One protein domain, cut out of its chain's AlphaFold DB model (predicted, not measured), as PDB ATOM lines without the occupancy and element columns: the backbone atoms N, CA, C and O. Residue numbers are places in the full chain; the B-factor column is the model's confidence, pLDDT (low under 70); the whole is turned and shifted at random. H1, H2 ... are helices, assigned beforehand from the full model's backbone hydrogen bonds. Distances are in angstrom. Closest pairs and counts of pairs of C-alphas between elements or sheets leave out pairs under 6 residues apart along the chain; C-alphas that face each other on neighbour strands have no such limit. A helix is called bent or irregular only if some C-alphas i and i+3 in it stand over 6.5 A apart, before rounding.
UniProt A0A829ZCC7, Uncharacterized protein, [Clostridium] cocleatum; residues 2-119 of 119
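Overview. This is residues 2 to 119 of the 119 residues of an uncharacterized protein of [Clostridium] cocleatum (UniProt A0A829ZCC7). This is an open, loose chain of helices: H2 and H4 cross in the middle, the kinked long helix H1 packs on H2 with its last part, and H5 turns off the end of H4 as an L. Residues 2 to 14 of H1 stick out, and toward the opposite end of the long axis the loop of residues 64 to 88 folds back on itself. The printed part has 118 residues with five named helices, H1 to H5 in order, and no named strand: all helix. It is loose, with a radius of gyration of the C-alphas of 17.7 A, and elongated, spanning 57 by 35 by 34 A.

Arrangement. Start at H1, residues 2 to 29, which has a kink of 95 degrees near residue 22 and is irregular: C-alphas 21 and 24 are 8.0 A apart. With residues 19 to 29 alone it touches H2, residues 37 to 47, only just about perpendicular at 72 degrees; the closest C-alphas, of Ile 26 and Ala 40, are 5.5 A apart. H2 touches H4, residues 89 to 102, at a steep tilt of 40 degrees, opposite ways; look at the closest C-alphas, of Ile 43 and Leu 89, 6.1 A apart. H4, with residues 100 to 102 alone, touches H5, residues 108 to 116, about perpendicular at 75 degrees; C-alphas 101 and 110 are closest, at 4.3 A. H3, residues 57 to 63, touches no helix. Helix packing is mostly crossed, with no touching pair at a shallow tilt. Every O i to N i+4 pair is within hydrogen-bond range in H2, H3, H4 and H5; in H1, 20 of 24 are.

Along the chain. Find C-alpha 2 at (-70.800, 37.543, 49.113); H1 runs 33.4 A to C-alpha 29. H2 measures 15.3 A, H3 9.8 A and H4 20.2 A. H5 runs 12.5 A to C-alpha 116 at (-68.421, 69.140, 15.202).

Size, cuts and confidence. The C-alphas of Glu 2 and Ala 74, the two farthest apart, are 60.1 A from each other. The printed part has no cut; the H3 to H4 link is long, with 25 residues. No printed residue has a pLDDT under 70.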
ATOM      1  N   GLU A   2     -69.354  37.807  48.984       82.56
ATOM      2  CA  GLU A   2     -70.800  37.543  49.113       82.56
ATOM      3  C   GLU A   2     -71.586  38.656  49.843       82.56
ATOM      4  O   GLU A   2     -72.532  39.207  49.284       82.56
ATOM      5  N   GLN A   3     -71.094  39.135  50.993       88.25
ATOM      6  CA  GLN A   3     -71.721  40.255  51.722       88.25
ATOM      7  C   GLN A   3     -71.808  41.557  50.906       88.25
ATOM      8  O   GLN A   3     -72.757  42.326  51.024       88.25
ATOM      9  N   VAL A   4     -70.802  41.840  50.073       92.00
ATOM     10  CA  VAL A   4     -70.780  43.072  49.269       92.00
ATOM     11  C   VAL A   4     -71.827  42.995  48.161       92.00
ATOM     12  O   VAL A   4     -72.521  43.977  47.914       92.00
ATOM     13  N   SER A   5     -71.981  41.832  47.519       92.62
ATOM     14  CA  SER A   5     -73.032  41.628  46.516       92.62
ATOM     15  C   SER A   5     -74.438  41.708  47.106       92.62
ATOM     16  O   SER A   5     -75.325  42.267  46.465       92.62
ATOM     17  N   GLU A   6     -74.642  41.206  48.324       94.38
ATOM     18  CA  GLU A   6     -75.926  41.329  49.021       94.38
ATOM     19  C   GLU A   6     -76.278  42.795  49.278       94.38
ATOM     20  O   GLU A   6     -77.345  43.245  48.860       94.38
ATOM     21  N   ASN A   7     -75.340  43.571  49.827       93.69
ATOM     22  CA  ASN A   7     -75.547  44.997  50.083       93.69
ATOM     23  C   ASN A   7     -75.848  45.780  48.790       93.69
ATOM     24  O   ASN A   7     -76.707  46.661  48.777       93.69
ATOM     25  N   ILE A   8     -75.168  45.458  47.681       94.31
ATOM     26  CA  ILE A   8     -75.444  46.071  46.371       94.31
ATOM     27  C   ILE A   8     -76.877  45.761  45.922       94.31
ATOM     28  O   ILE A   8     -77.582  46.652  45.451       94.31
ATOM     29  N   ASN A   9     -77.327  44.515  46.080       94.69
ATOM     30  CA  ASN A   9     -78.678  44.114  45.698       94.69
ATOM     31  C   ASN A   9     -79.750  44.793  46.555       94.69
ATOM     32  O   ASN A   9     -80.791  45.182  46.026       94.69
ATOM     33  N   GLU A  10     -79.510  44.958  47.853       95.69
ATOM     34  CA  GLU A  10     -80.410  45.709  48.730       95.69
ATOM     35  C   GLU A  10     -80.527  47.170  48.294       95.69
ATOM     36  O   GLU A  10     -81.638  47.670  48.120       95.69
ATOM     37  N   ILE A  11     -79.399  47.833  48.024       94.56
ATOM     38  CA  ILE A  11     -79.394  49.219  47.542       94.56
ATOM     39  C   ILE A  11     -80.111  49.331  46.193       94.56
ATOM     40  O   ILE A  11     -80.923  50.235  46.017       94.56
ATOM     41  N   ASN A  12     -79.889  48.400  45.263       93.94
ATOM     42  CA  ASN A  12     -80.596  48.394  43.980       93.94
ATOM     43  C   ASN A  12     -82.117  48.275  44.163       93.94
ATOM     44  O   ASN A  12     -82.863  49.029  43.544       93.94
ATOM     45  N   LYS A  13     -82.585  47.408  45.072       95.25
ATOM     46  CA  LYS A  13     -84.018  47.301  45.399       95.25
ATOM     47  C   LYS A  13     -84.570  48.608  45.966       95.25
ATOM     48  O   LYS A  13     -85.678  49.005  45.610       95.25
ATOM     49  N   LEU A  14     -83.818  49.274  46.845       95.69
ATOM     50  CA  LEU A  14     -84.207  50.577  47.390       95.69
ATOM     51  C   LEU A  14     -84.306  51.634  46.282       95.69
ATOM     52  O   LEU A  14     -85.298  52.361  46.230       95.69
ATOM     53  N   ILE A  15     -83.328  51.679  45.373       94.88
ATOM     54  CA  ILE A  15     -83.335  52.583  44.216       94.88
ATOM     55  C   ILE A  15     -84.562  52.322  43.342       94.88
ATOM     56  O   ILE A  15     -85.268  53.268  43.006       94.88
ATOM     57  N   ASP A  16     -84.868  51.064  43.019       94.50
ATOM     58  CA  ASP A  16     -86.034  50.720  42.199       94.50
ATOM     59  C   ASP A  16     -87.353  51.133  42.865       94.50
ATOM     60  O   ASP A  16     -88.250  51.652  42.198       94.50
ATOM     61  N   MET A  17     -87.472  50.965  44.186       95.50
ATOM     62  CA  MET A  17     -88.644  51.437  44.929       95.50
ATOM     63  C   MET A  17     -88.783  52.962  44.883       95.50
ATOM     64  O   MET A  17     -89.892  53.459  44.697       95.50
ATOM     65  N   MET A  18     -87.676  53.700  45.010       94.44
ATOM     66  CA  MET A  18     -87.670  55.165  44.924       94.44
ATOM     67  C   MET A  18     -87.898  55.681  43.498       94.44
ATOM     68  O   MET A  18     -88.473  56.752  43.325       94.44
ATOM     69  N   ALA A  19     -87.468  54.932  42.482       94.94
ATOM     70  CA  ALA A  19     -87.627  55.276  41.074       94.94
ATOM     71  C   ALA A  19     -89.053  55.022  40.558       94.94
ATOM     72  O   ALA A  19     -89.498  55.699  39.635       94.94
ATOM     73  N   LYS A  20     -89.788  54.088  41.174       95.00
ATOM     74  CA  LYS A  20     -91.131  53.654  40.752       95.00
ATOM     75  C   LYS A  20     -92.150  54.786  40.517       95.00
ATOM     76  O   LYS A  20     -92.887  54.690  39.538       95.00
ATOM     77  N   PRO A  21     -92.232  55.855  41.335       95.62
ATOM     78  CA  PRO A  21     -93.144  56.974  41.076       95.62
ATOM     79  C   PRO A  21     -92.809  57.770  39.808       95.62
ATOM     80  O   PRO A  21     -93.659  58.490  39.298       95.62
ATOM     81  N   PHE A  22     -91.579  57.653  39.309       95.38
ATOM     82  CA  PHE A  22     -91.059  58.391  38.161       95.38
ATOM     83  C   PHE A  22     -90.858  57.505  36.927       95.38
ATOM     84  O   PHE A  22     -90.127  57.864  36.003       95.38
ATOM     85  N   GLU A  23     -91.482  56.329  36.911       95.12
ATOM     86  CA  GLU A  23     -91.278  55.322  35.872       95.12
ATOM     87  C   GLU A  23     -91.627  55.851  34.474       95.12
ATOM     88  O   GLU A  23     -90.902  55.593  33.517       95.12
ATOM     89  N   ASP A  24     -92.669  56.677  34.360       95.88
ATOM     90  CA  ASP A  24     -93.057  57.310  33.097       95.88
ATOM     91  C   ASP A  24     -91.976  58.270  32.580       95.88
ATOM     92  O   ASP A  24     -91.610  58.227  31.403       95.88
ATOM     93  N   ASN A  25     -91.393  59.088  33.463       95.19
ATOM     94  CA  ASN A  25     -90.275  59.970  33.123       95.19
ATOM     95  C   ASN A  25     -89.030  59.170  32.715       95.19
ATOM     96  O   ASN A  25     -88.343  59.533  31.759       95.19
ATOM     97  N   ILE A  26     -88.739  58.077  33.425       96.38
ATOM     98  CA  ILE A  26     -87.609  57.192  33.124       96.38
ATOM     99  C   ILE A  26     -87.792  56.544  31.750       96.38
ATOM    100  O   ILE A  26     -86.865  56.560  30.936       96.38
ATOM    101  N   ASN A  27     -88.985  56.024  31.465       96.56
ATOM    102  CA  ASN A  27     -89.325  55.429  30.177       96.56
ATOM    103  C   ASN A  27     -89.240  56.452  29.045       96.56
ATOM    104  O   ASN A  27     -88.682  56.145  27.991       96.56
ATOM    105  N   PHE A  28     -89.710  57.680  29.275       95.69
ATOM    106  CA  PHE A  28     -89.571  58.773  28.320       95.69
ATOM    107  C   PHE A  28     -88.099  59.087  28.017       95.69
ATOM    108  O   PHE A  28     -87.707  59.159  26.853       95.69
ATOM    109  N   LEU A  29     -87.246  59.191  29.042       94.75
ATOM    110  CA  LEU A  29     -85.808  59.411  28.854       94.75
ATOM    111  C   LEU A  29     -85.133  58.260  28.093       94.75
ATOM    112  O   LEU A  29     -84.262  58.509  27.262       94.75
ATOM    113  N   CYS A  30     -85.547  57.013  28.327       96.00
ATOM    114  CA  CYS A  30     -84.992  55.835  27.652       96.00
ATOM    115  C   CYS A  30     -85.322  55.756  26.150       96.00
ATOM    116  O   CYS A  30     -84.728  54.943  25.447       96.00
ATOM    117  N   GLN A  31     -86.220  56.602  25.632       94.38
ATOM    118  CA  GLN A  31     -86.444  56.734  24.185       94.38
ATOM    119  C   GLN A  31     -85.269  57.419  23.474       94.38
ATOM    120  O   GLN A  31     -85.121  57.297  22.258       94.38
ATOM    121  N   ILE A  32     -84.431  58.155  24.210       92.75
ATOM    122  CA  ILE A  32     -83.260  58.828  23.653       92.75
ATOM    123  C   ILE A  32     -82.147  57.789  23.445       92.75
ATOM    124  O   ILE A  32     -81.742  57.130  24.408       92.75
ATOM    125  N   PRO A  33     -81.582  57.673  22.228       93.12
ATOM    126  CA  PRO A  33     -80.470  56.768  21.969       93.12
ATOM    127  C   PRO A  33     -79.312  56.980  22.947       93.12
ATOM    128  O   PRO A  33     -78.883  58.106  23.193       93.12
ATOM    129  N   GLY A  34     -78.808  55.883  23.511       92.75
ATOM    130  CA  GLY A  34     -77.734  55.892  24.505       92.75
ATOM    131  C   GLY A  34     -78.191  56.022  25.963       92.75
ATOM    132  O   GLY A  34     -77.389  55.728  26.848       92.75
ATOM    133  N   ILE A  35     -79.449  56.389  26.239       95.88
ATOM    134  CA  ILE A  35     -79.992  56.397  27.604       95.88
ATOM    135  C   ILE A  35     -80.583  55.026  27.932       95.88
ATOM    136  O   ILE A  35     -81.427  54.496  27.216       95.88
ATOM    137  N   LYS A  36     -80.144  54.455  29.056       95.25
ATOM    138  CA  LYS A  36     -80.750  53.270  29.677       95.25
ATOM    139  C   LYS A  36     -81.353  53.640  31.025       95.25
ATOM    140  O   LYS A  36     -81.034  54.697  31.565       95.25
ATOM    141  N   ARG A  37     -82.131  52.723  31.607       95.38
ATOM    142  CA  ARG A  37     -82.783  52.889  32.916       95.38
ATOM    143  C   ARG A  37     -81.867  53.508  33.977       95.38
ATOM    144  O   ARG A  37     -82.213  54.538  34.536       95.38
ATOM    145  N   ASN A  38     -80.680  52.943  34.201       94.44
ATOM    146  CA  ASN A  38     -79.759  53.454  35.224       94.44
ATOM    147  C   ASN A  38     -79.304  54.891  34.934       94.44
ATOM    148  O   ASN A  38     -79.294  55.725  35.832       94.44
ATOM    149  N   SER A  39     -78.969  55.202  33.678       96.06
ATOM    150  CA  SER A  39     -78.595  56.561  33.271       96.06
ATOM    151  C   SER A  39     -79.767  57.533  33.412       96.06
ATOM    152  O   SER A  39     -79.569  58.658  33.852       96.06
ATOM    153  N   ALA A  40     -80.989  57.102  33.090       96.50
ATOM    154  CA  ALA A  40     -82.197  57.900  33.270       96.50
ATOM    155  C   ALA A  40     -82.475  58.190  34.752       96.50
ATOM    156  O   ALA A  40     -82.769  59.334  35.086       96.50
ATOM    157  N   ILE A  41     -82.311  57.198  35.636       95.94
ATOM    158  CA  ILE A  41     -82.431  57.378  37.090       95.94
ATOM    159  C   ILE A  41     -81.396  58.390  37.588       95.94
ATOM    160  O   ILE A  41     -81.777  59.323  38.281       95.94
ATOM    161  N   ILE A  42     -80.123  58.260  37.188       95.25
ATOM    162  CA  ILE A  42     -79.056  59.204  37.574       95.25
ATOM    163  C   ILE A  42     -79.378  60.620  37.091       95.25
ATOM    164  O   ILE A  42     -79.260  61.580  37.849       95.25
ATOM    165  N   ILE A  43     -79.787  60.764  35.828       95.12
ATOM    166  CA  ILE A  43     -80.146  62.068  35.266       95.12
ATOM    167  C   ILE A  43     -81.287  62.670  36.079       95.12
ATOM    168  O   ILE A  43     -81.148  63.791  36.562       95.12
ATOM    169  N   LEU A  44     -82.373  61.922  36.282       94.62
ATOM    170  CA  LEU A  44     -83.559  62.404  36.978       94.62
ATOM    171  C   LEU A  44     -83.291  62.709  38.457       94.62
ATOM    172  O   LEU A  44     -83.807  63.698  38.968       94.62
ATOM    173  N   SER A  45     -82.457  61.917  39.137       94.12
ATOM    174  CA  SER A  45     -82.079  62.178  40.529       94.12
ATOM    175  C   SER A  45     -81.245  63.448  40.685       94.12
ATOM    176  O   SER A  45     -81.315  64.097  41.723       94.12
ATOM    177  N   GLU A  46     -80.464  63.812  39.665       93.75
ATOM    178  CA  GLU A  46     -79.611  65.003  39.694       93.75
ATOM    179  C   GLU A  46     -80.369  66.272  39.289       93.75
ATOM    180  O   GLU A  46     -80.153  67.324  39.882       93.75
ATOM    181  N   ILE A  47     -81.239  66.197  38.272       92.56
ATOM    182  CA  ILE A  47     -81.938  67.378  37.730       92.56
ATOM    183  C   ILE A  47     -83.333  67.588  38.333       92.56
ATOM    184  O   ILE A  47     -83.875  68.685  38.229       92.56
ATOM    185  N   GLY A  48     -83.914  66.555  38.947       91.31
ATOM    186  CA  GLY A  48     -85.294  66.540  39.433       91.31
ATOM    187  C   GLY A  48     -86.338  66.337  38.326       91.31
ATOM    188  O   GLY A  48     -86.027  66.276  37.143       91.31
ATOM    189  N   ASN A  49     -87.611  66.227  38.712       89.75
ATOM    190  CA  ASN A  49     -88.734  66.155  37.762       89.75
ATOM    191  C   ASN A  49     -89.250  67.549  37.348       89.75
ATOM    192  O   ASN A  49     -89.875  67.711  36.305       89.75
ATOM    193  N   ASP A  50     -88.987  68.564  38.168       92.25
ATOM    194  CA  ASP A  50     -89.433  69.929  37.920       92.25
ATOM    195  C   ASP A  50     -88.422  70.691  37.051       92.25
ATOM    196  O   ASP A  50     -87.375  71.150  37.515       92.25
ATOM    197  N   MET A  51     -88.745  70.822  35.765       90.25
ATOM    198  CA  MET A  51     -87.910  71.543  34.803       90.25
ATOM    199  C   MET A  51     -88.088  73.066  34.864       90.25
ATOM    200  O   MET A  51     -87.284  73.776  34.255       90.25
ATOM    201  N   GLU A  52     -89.068  73.599  35.608       91.81
ATOM    202  CA  GLU A  52     -89.264  75.052  35.752       91.81
ATOM    203  C   GLU A  52     -88.079  75.718  36.466       91.81
ATOM    204  O   GLU A  52     -87.733  76.869  36.176       91.81
ATOM    205  N   GLN A  53     -87.360  74.955  37.298       90.06
ATOM    206  CA  GLN A  53     -86.096  75.373  37.916       90.06
ATOM    207  C   GLN A  53     -85.049  75.797  36.874       90.06
ATOM    208  O   GLN A  53     -84.206  76.666  37.127       90.06
ATOM    209  N   PHE A  54     -85.123  75.241  35.661       91.50
ATOM    210  CA  PHE A  54     -84.257  75.586  34.544       91.50
ATOM    211  C   PHE A  54     -85.026  76.344  33.461       91.50
ATOM    212  O   PHE A  54     -85.448  75.785  32.457       91.50
ATOM    213  N   SER A  55     -85.058  77.675  33.560       90.38
ATOM    214  CA  SER A  55     -85.618  78.555  32.502       90.38
ATOM    215  C   SER A  55     -85.100  78.331  31.060       90.38
ATOM    216  O   SER A  55     -85.663  78.888  30.122       90.38
ATOM    217  N   SER A  56     -84.010  77.580  30.840       93.31
ATOM    218  CA  SER A  56     -83.642  77.076  29.506       93.31
ATOM    219  C   SER A  56     -82.693  75.875  29.581       93.31
ATOM    220  O   SER A  56     -81.894  75.754  30.515       93.31
ATOM    221  N   SER A  57     -82.657  75.072  28.515       91.62
ATOM    222  CA  SER A  57     -81.703  73.960  28.352       91.62
ATOM    223  C   SER A  57     -80.230  74.390  28.427       91.62
ATOM    224  O   SER A  57     -79.370  73.626  28.873       91.62
ATOM    225  N   ARG A  58     -79.918  75.640  28.049       92.38
ATOM    226  CA  ARG A  58     -78.567  76.215  28.177       92.38
ATOM    227  C   ARG A  58     -78.168  76.385  29.641       92.38
ATOM    228  O   ARG A  58     -77.018  76.120  29.979       92.38
ATOM    229  N   LYS A  59     -79.105  76.798  30.504       91.62
ATOM    230  CA  LYS A  59     -78.846  76.926  31.943       91.62
ATOM    231  C   LYS A  59     -78.637  75.562  32.587       91.62
ATOM    232  O   LYS A  59     -77.680  75.427  33.338       91.62
ATOM    233  N   LEU A  60     -79.428  74.553  32.211       92.88
ATOM    234  CA  LEU A  60     -79.203  73.174  32.653       92.88
ATOM    235  C   LEU A  60     -77.806  72.675  32.254       92.88
ATOM    236  O   LEU A  60     -77.055  72.191  33.090       92.88
ATOM    237  N   SER A  61     -77.412  72.869  30.991       91.44
ATOM    238  CA  SER A  61     -76.081  72.465  30.508       91.44
ATOM    239  C   SER A  61     -74.946  73.194  31.240       91.44
ATOM    240  O   SER A  61     -73.877  72.624  31.472       91.44
ATOM    241  N   SER A  62     -75.166  74.458  31.610       91.00
ATOM    242  CA  SER A  62     -74.197  75.241  32.376       91.00
ATOM    243  C   SER A  62     -74.095  74.783  33.827       91.00
ATOM    244  O   SER A  62     -72.987  74.585  34.327       91.00
ATOM    245  N   TRP A  63     -75.239  74.522  34.462       91.69
ATOM    246  CA  TRP A  63     -75.332  73.959  35.806       91.69
ATOM    247  C   TRP A  63     -74.679  72.573  35.893       91.69
ATOM    248  O   TRP A  63     -73.866  72.331  36.781       91.69
ATOM    249  N   ALA A  64     -74.906  71.716  34.892       92.25
ATOM    250  CA  ALA A  64     -74.265  70.407  34.756       92.25
ATOM    251  C   ALA A  64     -72.742  70.485  34.507       92.25
ATOM    252  O   ALA A  64     -72.065  69.462  34.441       92.25
ATOM    253  N   GLY A  65     -72.177  71.686  34.336       91.19
ATOM    254  CA  GLY A  65     -70.745  71.885  34.131       91.19
ATOM    255  C   GLY A  65     -70.242  71.467  32.747       91.19
ATOM    256  O   GLY A  65     -69.046  71.226  32.594       91.19
ATOM    257  N   LEU A  66     -71.125  71.388  31.745       91.06
ATOM    258  CA  LEU A  66     -70.776  71.050  30.358       91.06
ATOM    259  C   LEU A  66     -70.367  72.273  29.527       91.06
ATOM    260  O   LEU A  66     -69.770  72.134  28.462       91.06
ATOM    261  N   THR A  67     -70.680  73.481  29.997       90.00
ATOM    262  CA  THR A  67     -70.340  74.718  29.286       90.00
ATOM    263  C   THR A  67     -68.998  75.288  29.754       90.00
ATOM    264  O   THR A  67     -68.754  75.333  30.965       90.00
ATOM    265  N   PRO A  68     -68.155  75.800  28.837       87.62
ATOM    266  CA  PRO A  68     -66.988  76.608  29.182       87.62
ATOM    267  C   PRO A  68     -67.356  77.785  30.095       87.62
ATOM    268  O   PRO A  68     -68.390  78.426  29.903       87.62
ATOM    269  N   MET A  69     -66.509  78.087  31.077       84.38
ATOM    270  CA  MET A  69     -66.720  79.228  31.969       84.38
ATOM    271  C   MET A  69     -66.495  80.558  31.235       84.38
ATOM    272  O   MET A  69     -65.495  80.726  30.537       84.38
ATOM    273  N   ASN A  70     -67.381  81.534  31.454       83.75
ATOM    274  CA  ASN A  70     -67.159  82.914  31.019       83.75
ATOM    275  C   ASN A  70     -66.355  83.682  32.082       83.75
ATOM    276  O   ASN A  70     -66.923  84.263  33.002       83.75
ATOM    277  N   ASN A  71     -65.027  83.639  31.980       83.50
ATOM    278  CA  ASN A  71     -64.121  84.283  32.929       83.50
ATOM    279  C   ASN A  71     -63.392  85.457  32.261       83.50
ATOM    280  O   ASN A  71     -62.351  85.282  31.622       83.50
ATOM    281  N   GLN A  72     -63.950  86.659  32.393       87.81
ATOM    282  CA  GLN A  72     -63.396  87.888  31.828       87.81
ATOM    283  C   GLN A  72     -63.422  89.002  32.875       87.81
ATOM    284  O   GLN A  72     -64.380  89.147  33.627       87.81
ATOM    285  N   SER A  73     -62.361  89.803  32.926       88.50
ATOM    286  CA  SER A  73     -62.284  90.990  33.779       88.50
ATOM    287  C   SER A  73     -61.564  92.095  33.018       88.50
ATOM    288  O   SER A  73     -60.564  91.819  32.353       88.50
ATOM    289  N   ALA A  74     -62.102  93.318  33.063       89.56
ATOM    290  CA  ALA A  74     -61.572  94.483  32.348       89.56
ATOM    291  C   ALA A  74     -61.215  94.189  30.871       89.56
ATOM    292  O   ALA A  74     -60.134  94.525  30.393       89.56
ATOM    293  N   GLY A  75     -62.083  93.467  30.158       87.19
ATOM    294  CA  GLY A  75     -61.860  93.114  28.752       87.19
ATOM    295  C   GLY A  75     -60.891  91.947  28.509       87.19
ATOM    296  O   GLY A  75     -60.940  91.347  27.436       87.19
ATOM    297  N   LYS A  76     -60.085  91.527  29.492       88.62
ATOM    298  CA  LYS A  76     -59.137  90.410  29.350       88.62
ATOM    299  C   LYS A  76     -59.804  89.068  29.648       88.62
ATOM    300  O   LYS A  76     -60.309  88.850  30.752       88.62
ATOM    301  N   LYS A  77     -59.785  88.157  28.668       85.06
ATOM    302  CA  LYS A  77     -60.240  86.768  28.838       85.06
ATOM    303  C   LYS A  77     -59.212  85.976  29.649       85.06
ATOM    304  O   LYS A  77     -58.026  85.990  29.329       85.06
ATOM    305  N   LYS A  78     -59.675  85.299  30.695       85.50
ATOM    306  CA  LYS A  78     -58.902  84.356  31.513       85.50
ATOM    307  C   LYS A  78     -59.228  82.918  31.073       85.50
ATOM    308  O   LYS A  78     -59.785  82.698  30.002       85.50
ATOM    309  N   SER A  79     -58.865  81.926  31.887       83.25
ATOM    310  CA  SER A  79     -59.157  80.509  31.626       83.25
ATOM    311  C   SER A  79     -60.659  80.253  31.445       83.25
ATOM    312  O   SER A  79     -61.454  80.595  32.319       83.25
ATOM    313  N   VAL A  80     -61.016  79.578  30.349       84.56
ATOM    314  CA  VAL A  80     -62.392  79.209  29.963       84.56
ATOM    315  C   VAL A  80     -62.671  77.709  30.137       84.56
ATOM    316  O   VAL A  80     -63.486  77.124  29.430       84.56
ATOM    317  N   LYS A  81     -61.967  77.042  31.061       87.56
ATOM    318  CA  LYS A  81     -62.186  75.612  31.343       87.56
ATOM    319  C   LYS A  81     -63.633  75.355  31.785       87.56
ATOM    320  O   LYS A  81     -64.278  76.220  32.377       87.56
ATOM    321  N   ILE A  82     -64.126  74.150  31.501       88.75
ATOM    322  CA  ILE A  82     -65.422  73.688  32.005       88.75
ATOM    323  C   ILE A  82     -65.402  73.577  33.535       88.75
ATOM    324  O   ILE A  82     -64.355  73.334  34.143       88.75
ATOM    325  N   SER A  83     -66.565  73.763  34.156       84.62
ATOM    326  CA  SER A  83     -66.707  73.690  35.611       84.62
ATOM    327  C   SER A  83     -66.504  72.262  36.142       84.62
ATOM    328  O   SER A  83     -66.760  71.265  35.458       84.62
ATOM    329  N   ARG A  84     -66.088  72.157  37.411       84.50
ATOM    330  CA  ARG A  84     -66.114  70.892  38.168       84.50
ATOM    331  C   ARG A  84     -67.528  70.494  38.620       84.50
ATOM    332  O   ARG A  84     -67.680  69.401  39.145       84.50
ATOM    333  N   ALA A  85     -68.533  71.338  38.379       85.62
ATOM    334  CA  ALA A  85     -69.940  71.034  38.624       85.62
ATOM    335  C   ALA A  85     -70.419  69.770  37.880       85.62
ATOM    336  O   ALA A  85     -69.782  69.326  36.912       85.62
ATOM    337  N   GLY A  86     -71.533  69.208  38.366       86.00
ATOM    338  CA  GLY A  86     -72.146  67.990  37.837       86.00
ATOM    339  C   GLY A  86     -71.272  66.755  38.035       86.00
ATOM    340  O   GLY A  86     -71.023  66.042  37.072       86.00
ATOM    341  N   VAL A  87     -70.745  66.523  39.243       90.69
ATOM    342  CA  VAL A  87     -69.788  65.428  39.507       90.69
ATOM    343  C   VAL A  87     -70.341  64.064  39.077       90.69
ATOM    344  O   VAL A  87     -69.590  63.285  38.498       90.69
ATOM    345  N   TYR A  88     -71.637  63.815  39.279       91.69
ATOM    346  CA  TYR A  88     -72.305  62.575  38.872       91.69
ATOM    347  C   TYR A  88     -73.014  62.704  37.517       91.69
ATOM    348  O   TYR A  88     -72.875  61.836  36.653       91.69
ATOM    349  N   LEU A  89     -73.700  63.828  37.281       93.75
ATOM    350  CA  LEU A  89     -74.439  64.056  36.038       93.75
ATOM    351  C   LEU A  89     -73.535  64.142  34.795       93.75
ATOM    352  O   LEU A  89     -73.845  63.566  33.756       93.75
ATOM    353  N   LYS A  90     -72.407  64.856  34.869       94.06
ATOM    354  CA  LYS A  90     -71.546  65.105  33.703       94.06
ATOM    355  C   LYS A  90     -70.905  63.825  33.154       94.06
ATOM    356  O   LYS A  90     -71.011  63.631  31.944       94.06
ATOM    357  N   PRO A  91     -70.267  62.951  33.962       94.38
ATOM    358  CA  PRO A  91     -69.774  61.667  33.462       94.38
ATOM    359  C   PRO A  91     -70.888  60.822  32.843       94.38
ATOM    360  O   PRO A  91     -70.713  60.320  31.735       94.38
ATOM    361  N   CYS A  92     -72.058  60.763  33.490       95.38
ATOM    362  CA  CYS A  92     -73.214  60.033  32.975       95.38
ATOM    363  C   CYS A  92     -73.634  60.536  31.582       95.38
ATOM    364  O   CYS A  92     -73.770  59.750  30.645       95.38
ATOM    365  N   LEU A  93     -73.762  61.855  31.400       94.81
ATOM    366  CA  LEU A  93     -74.120  62.453  30.109       94.81
ATOM    367  C   LEU A  93     -73.058  62.218  29.026       94.81
ATOM    368  O   LEU A  93     -73.404  62.037  27.858       94.81
ATOM    369  N   VAL A  94     -71.774  62.206  29.391       94.00
ATOM    370  CA  VAL A  94     -70.678  61.895  28.461       94.00
ATOM    371  C   VAL A  94     -70.761  60.438  28.001       94.00
ATOM    372  O   VAL A  94     -70.685  60.177  26.801       94.00
ATOM    373  N   GLU A  95     -70.973  59.495  28.917       95.31
ATOM    374  CA  GLU A  95     -71.147  58.076  28.586       95.31
ATOM    375  C   GLU A  95     -72.357  57.843  27.678       95.31
ATOM    376  O   GLU A  95     -72.232  57.182  26.645       95.31
ATOM    377  N   VAL A  96     -73.498  58.454  28.011       95.88
ATOM    378  CA  VAL A  96     -74.717  58.430  27.188       95.88
ATOM    379  C   VAL A  96     -74.434  58.964  25.785       95.88
ATOM    380  O   VAL A  96     -74.799  58.328  24.797       95.88
ATOM    381  N   ALA A  97     -73.740  60.100  25.670       94.69
ATOM    382  CA  ALA A  97     -73.399  60.676  24.373       94.69
ATOM    383  C   ALA A  97     -72.493  59.743  23.551       94.69
ATOM    384  O   ALA A  97     -72.712  59.568  22.352       94.69
ATOM    385  N   HIS A  98     -71.504  59.099  24.178       94.69
ATOM    386  CA  HIS A  98     -70.658  58.112  23.506       94.69
ATOM    387  C   HIS A  98     -71.438  56.868  23.068       94.69
ATOM    388  O   HIS A  98     -71.183  56.351  21.979       94.69
ATOM    389  N   ALA A  99     -72.379  56.393  23.885       95.19
ATOM    390  CA  ALA A  99     -73.261  55.291  23.521       95.19
ATOM    391  C   ALA A  99     -74.141  55.664  22.317       95.19
ATOM    392  O   ALA A  99     -74.200  54.901  21.355       95.19
ATOM    393  N   ALA A 100     -74.721  56.868  22.313       95.50
ATOM    394  CA  ALA A 100     -75.529  57.386  21.209       95.50
ATOM    395  C   ALA A 100     -74.738  57.514  19.895       95.50
ATOM    396  O   ALA A 100     -75.261  57.252  18.819       95.50
ATOM    397  N   VAL A 101     -73.458  57.899  19.962       95.25
ATOM    398  CA  VAL A 101     -72.574  57.986  18.782       95.25
ATOM    399  C   VAL A 101     -72.222  56.606  18.216       95.25
ATOM    400  O   VAL A 101     -71.948  56.490  17.024       95.25
ATOM    401  N   LYS A 102     -72.209  55.560  19.049       93.44
ATOM    402  CA  LYS A 102     -71.937  54.179  18.620       93.44
ATOM    403  C   LYS A 102     -73.177  53.453  18.096       93.44
ATOM    404  O   LYS A 102     -73.024  52.378  17.516       93.44
ATOM    405  N   ASP A 103     -74.366  54.009  18.311       93.00
ATOM    406  CA  ASP A 103     -75.613  53.436  17.821       93.00
ATOM    407  C   ASP A 103     -75.648  53.459  16.284       93.00
ATOM    408  O   ASP A 103     -75.472  54.502  15.649       93.00
ATOM    409  N   LYS A 104     -75.845  52.279  15.689       90.12
ATOM    410  CA  LYS A 104     -75.918  52.095  14.236       90.12
ATOM    411  C   LYS A 104     -77.336  52.287  13.700       90.12
ATOM    412  O   LYS A 104     -77.473  52.654  12.537       90.12
ATOM    413  N   GLU A 105     -78.353  52.088  14.537       91.19
ATOM    414  CA  GLU A 105     -79.761  52.237  14.159       91.19
ATOM    415  C   GLU A 105     -80.126  53.720  13.999       91.19
ATOM    416  O   GLU A 105     -80.863  54.101  13.089       91.19
ATOM    417  N   HIS A 106     -79.536  54.592  14.828       89.25
ATOM    418  CA  HIS A 106     -79.785  56.038  14.824       89.25
ATOM    419  C   HIS A 106     -78.513  56.848  14.495       89.25
ATOM    420  O   HIS A 106     -77.945  57.517  15.365       89.25
ATOM    421  N   PRO A 107     -78.072  56.903  13.221       93.06
ATOM    422  CA  PRO A 107     -76.781  57.492  12.838       93.06
ATOM    423  C   PRO A 107     -76.708  59.023  12.988       93.06
ATOM    424  O   PRO A 107     -75.655  59.629  12.771       93.06
ATOM    425  N   TYR A 108     -77.815  59.684  13.339       94.31
ATOM    426  CA  TYR A 108     -77.885  61.138  13.494       94.31
ATOM    427  C   TYR A 108     -76.820  61.683  14.459       94.31
ATOM    428  O   TYR A 108     -76.118  62.642  14.118       94.31
ATOM    429  N   TYR A 109     -76.659  61.070  15.637       94.06
ATOM    430  CA  TYR A 109     -75.707  61.540  16.648       94.06
ATOM    431  C   TYR A 109     -74.258  61.358  16.200       94.06
ATOM    432  O   TYR A 109     -73.459  62.285  16.348       94.06
ATOM    433  N   ALA A 110     -73.939  60.227  15.566       94.81
ATOM    434  CA  ALA A 110     -72.624  59.977  14.981       94.81
ATOM    435  C   ALA A 110     -72.275  61.018  13.904       94.81
ATOM    436  O   ALA A 110     -71.215  61.648  13.941       94.81
ATOM    437  N   ASN A 111     -73.208  61.274  12.984       95.25
ATOM    438  CA  ASN A 111     -73.038  62.264  11.922       95.25
ATOM    439  C   ASN A 111     -72.844  63.679  12.478       95.25
ATOM    440  O   ASN A 111     -71.997  64.433  11.994       95.25
ATOM    441  N   LYS A 112     -73.613  64.052  13.506       94.06
ATOM    442  CA  LYS A 112     -73.495  65.356  14.163       94.06
ATOM    443  C   LYS A 112     -72.162  65.503  14.894       94.06
ATOM    444  O   LYS A 112     -71.507  66.530  14.731       94.06
ATOM    445  N   PHE A 113     -71.740  64.481  15.638       94.06
ATOM    446  CA  PHE A 113     -70.450  64.460  16.325       94.06
ATOM    447  C   PHE A 113     -69.290  64.640  15.340       94.06
ATOM    448  O   PHE A 113     -68.491  65.557  15.508       94.06
ATOM    449  N   ASN A 114     -69.266  63.865  14.252       94.00
ATOM    450  CA  ASN A 114     -68.221  63.930  13.224       94.00
ATOM    451  C   ASN A 114     -68.145  65.281  12.495       94.00
ATOM    452  O   ASN A 114     -67.093  65.647  11.977       94.00
ATOM    453  N   LYS A 115     -69.253  66.028  12.415       94.88
ATOM    454  CA  LYS A 115     -69.249  67.397  11.877       94.88
ATOM    455  C   LYS A 115     -68.644  68.398  12.859       94.88
ATOM    456  O   LYS A 115     -67.975  69.332  12.429       94.88
ATOM    457  N   ILE A 116     -68.904  68.231  14.155       92.19
ATOM    458  CA  ILE A 116     -68.421  69.140  15.202       92.19
ATOM    459  C   ILE A 116     -66.946  68.877  15.512       92.19
ATOM    460  O   ILE A 116     -66.203  69.835  15.665       92.19
ATOM    461  N   SER A 117     -66.512  67.614  15.556       90.69
ATOM    462  CA  SER A 117     -65.130  67.235  15.891       90.69
ATOM    463  C   SER A 117     -64.089  67.670  14.857       90.69
ATOM    464  O   SER A 117     -62.903  67.696  15.162       90.69
ATOM    465  N   LYS A 118     -64.523  68.006  13.638       90.69
ATOM    466  CA  LYS A 118     -63.671  68.551  12.571       90.69
ATOM    467  C   LYS A 118     -63.437  70.066  12.677       90.69
ATOM    468  O   LYS A 118     -62.700  70.594  11.850       90.69
ATOM    469  N   ARG A 119     -64.111  70.760  13.602       70.06
ATOM    470  CA  ARG A 119     -63.908  72.193  13.874       70.06
ATOM    471  C   ARG A 119     -62.765  72.400  14.854       70.06
ATOM    472  O   ARG A 119     -62.059  73.410  14.674       70.06
TER     473      ARG A 119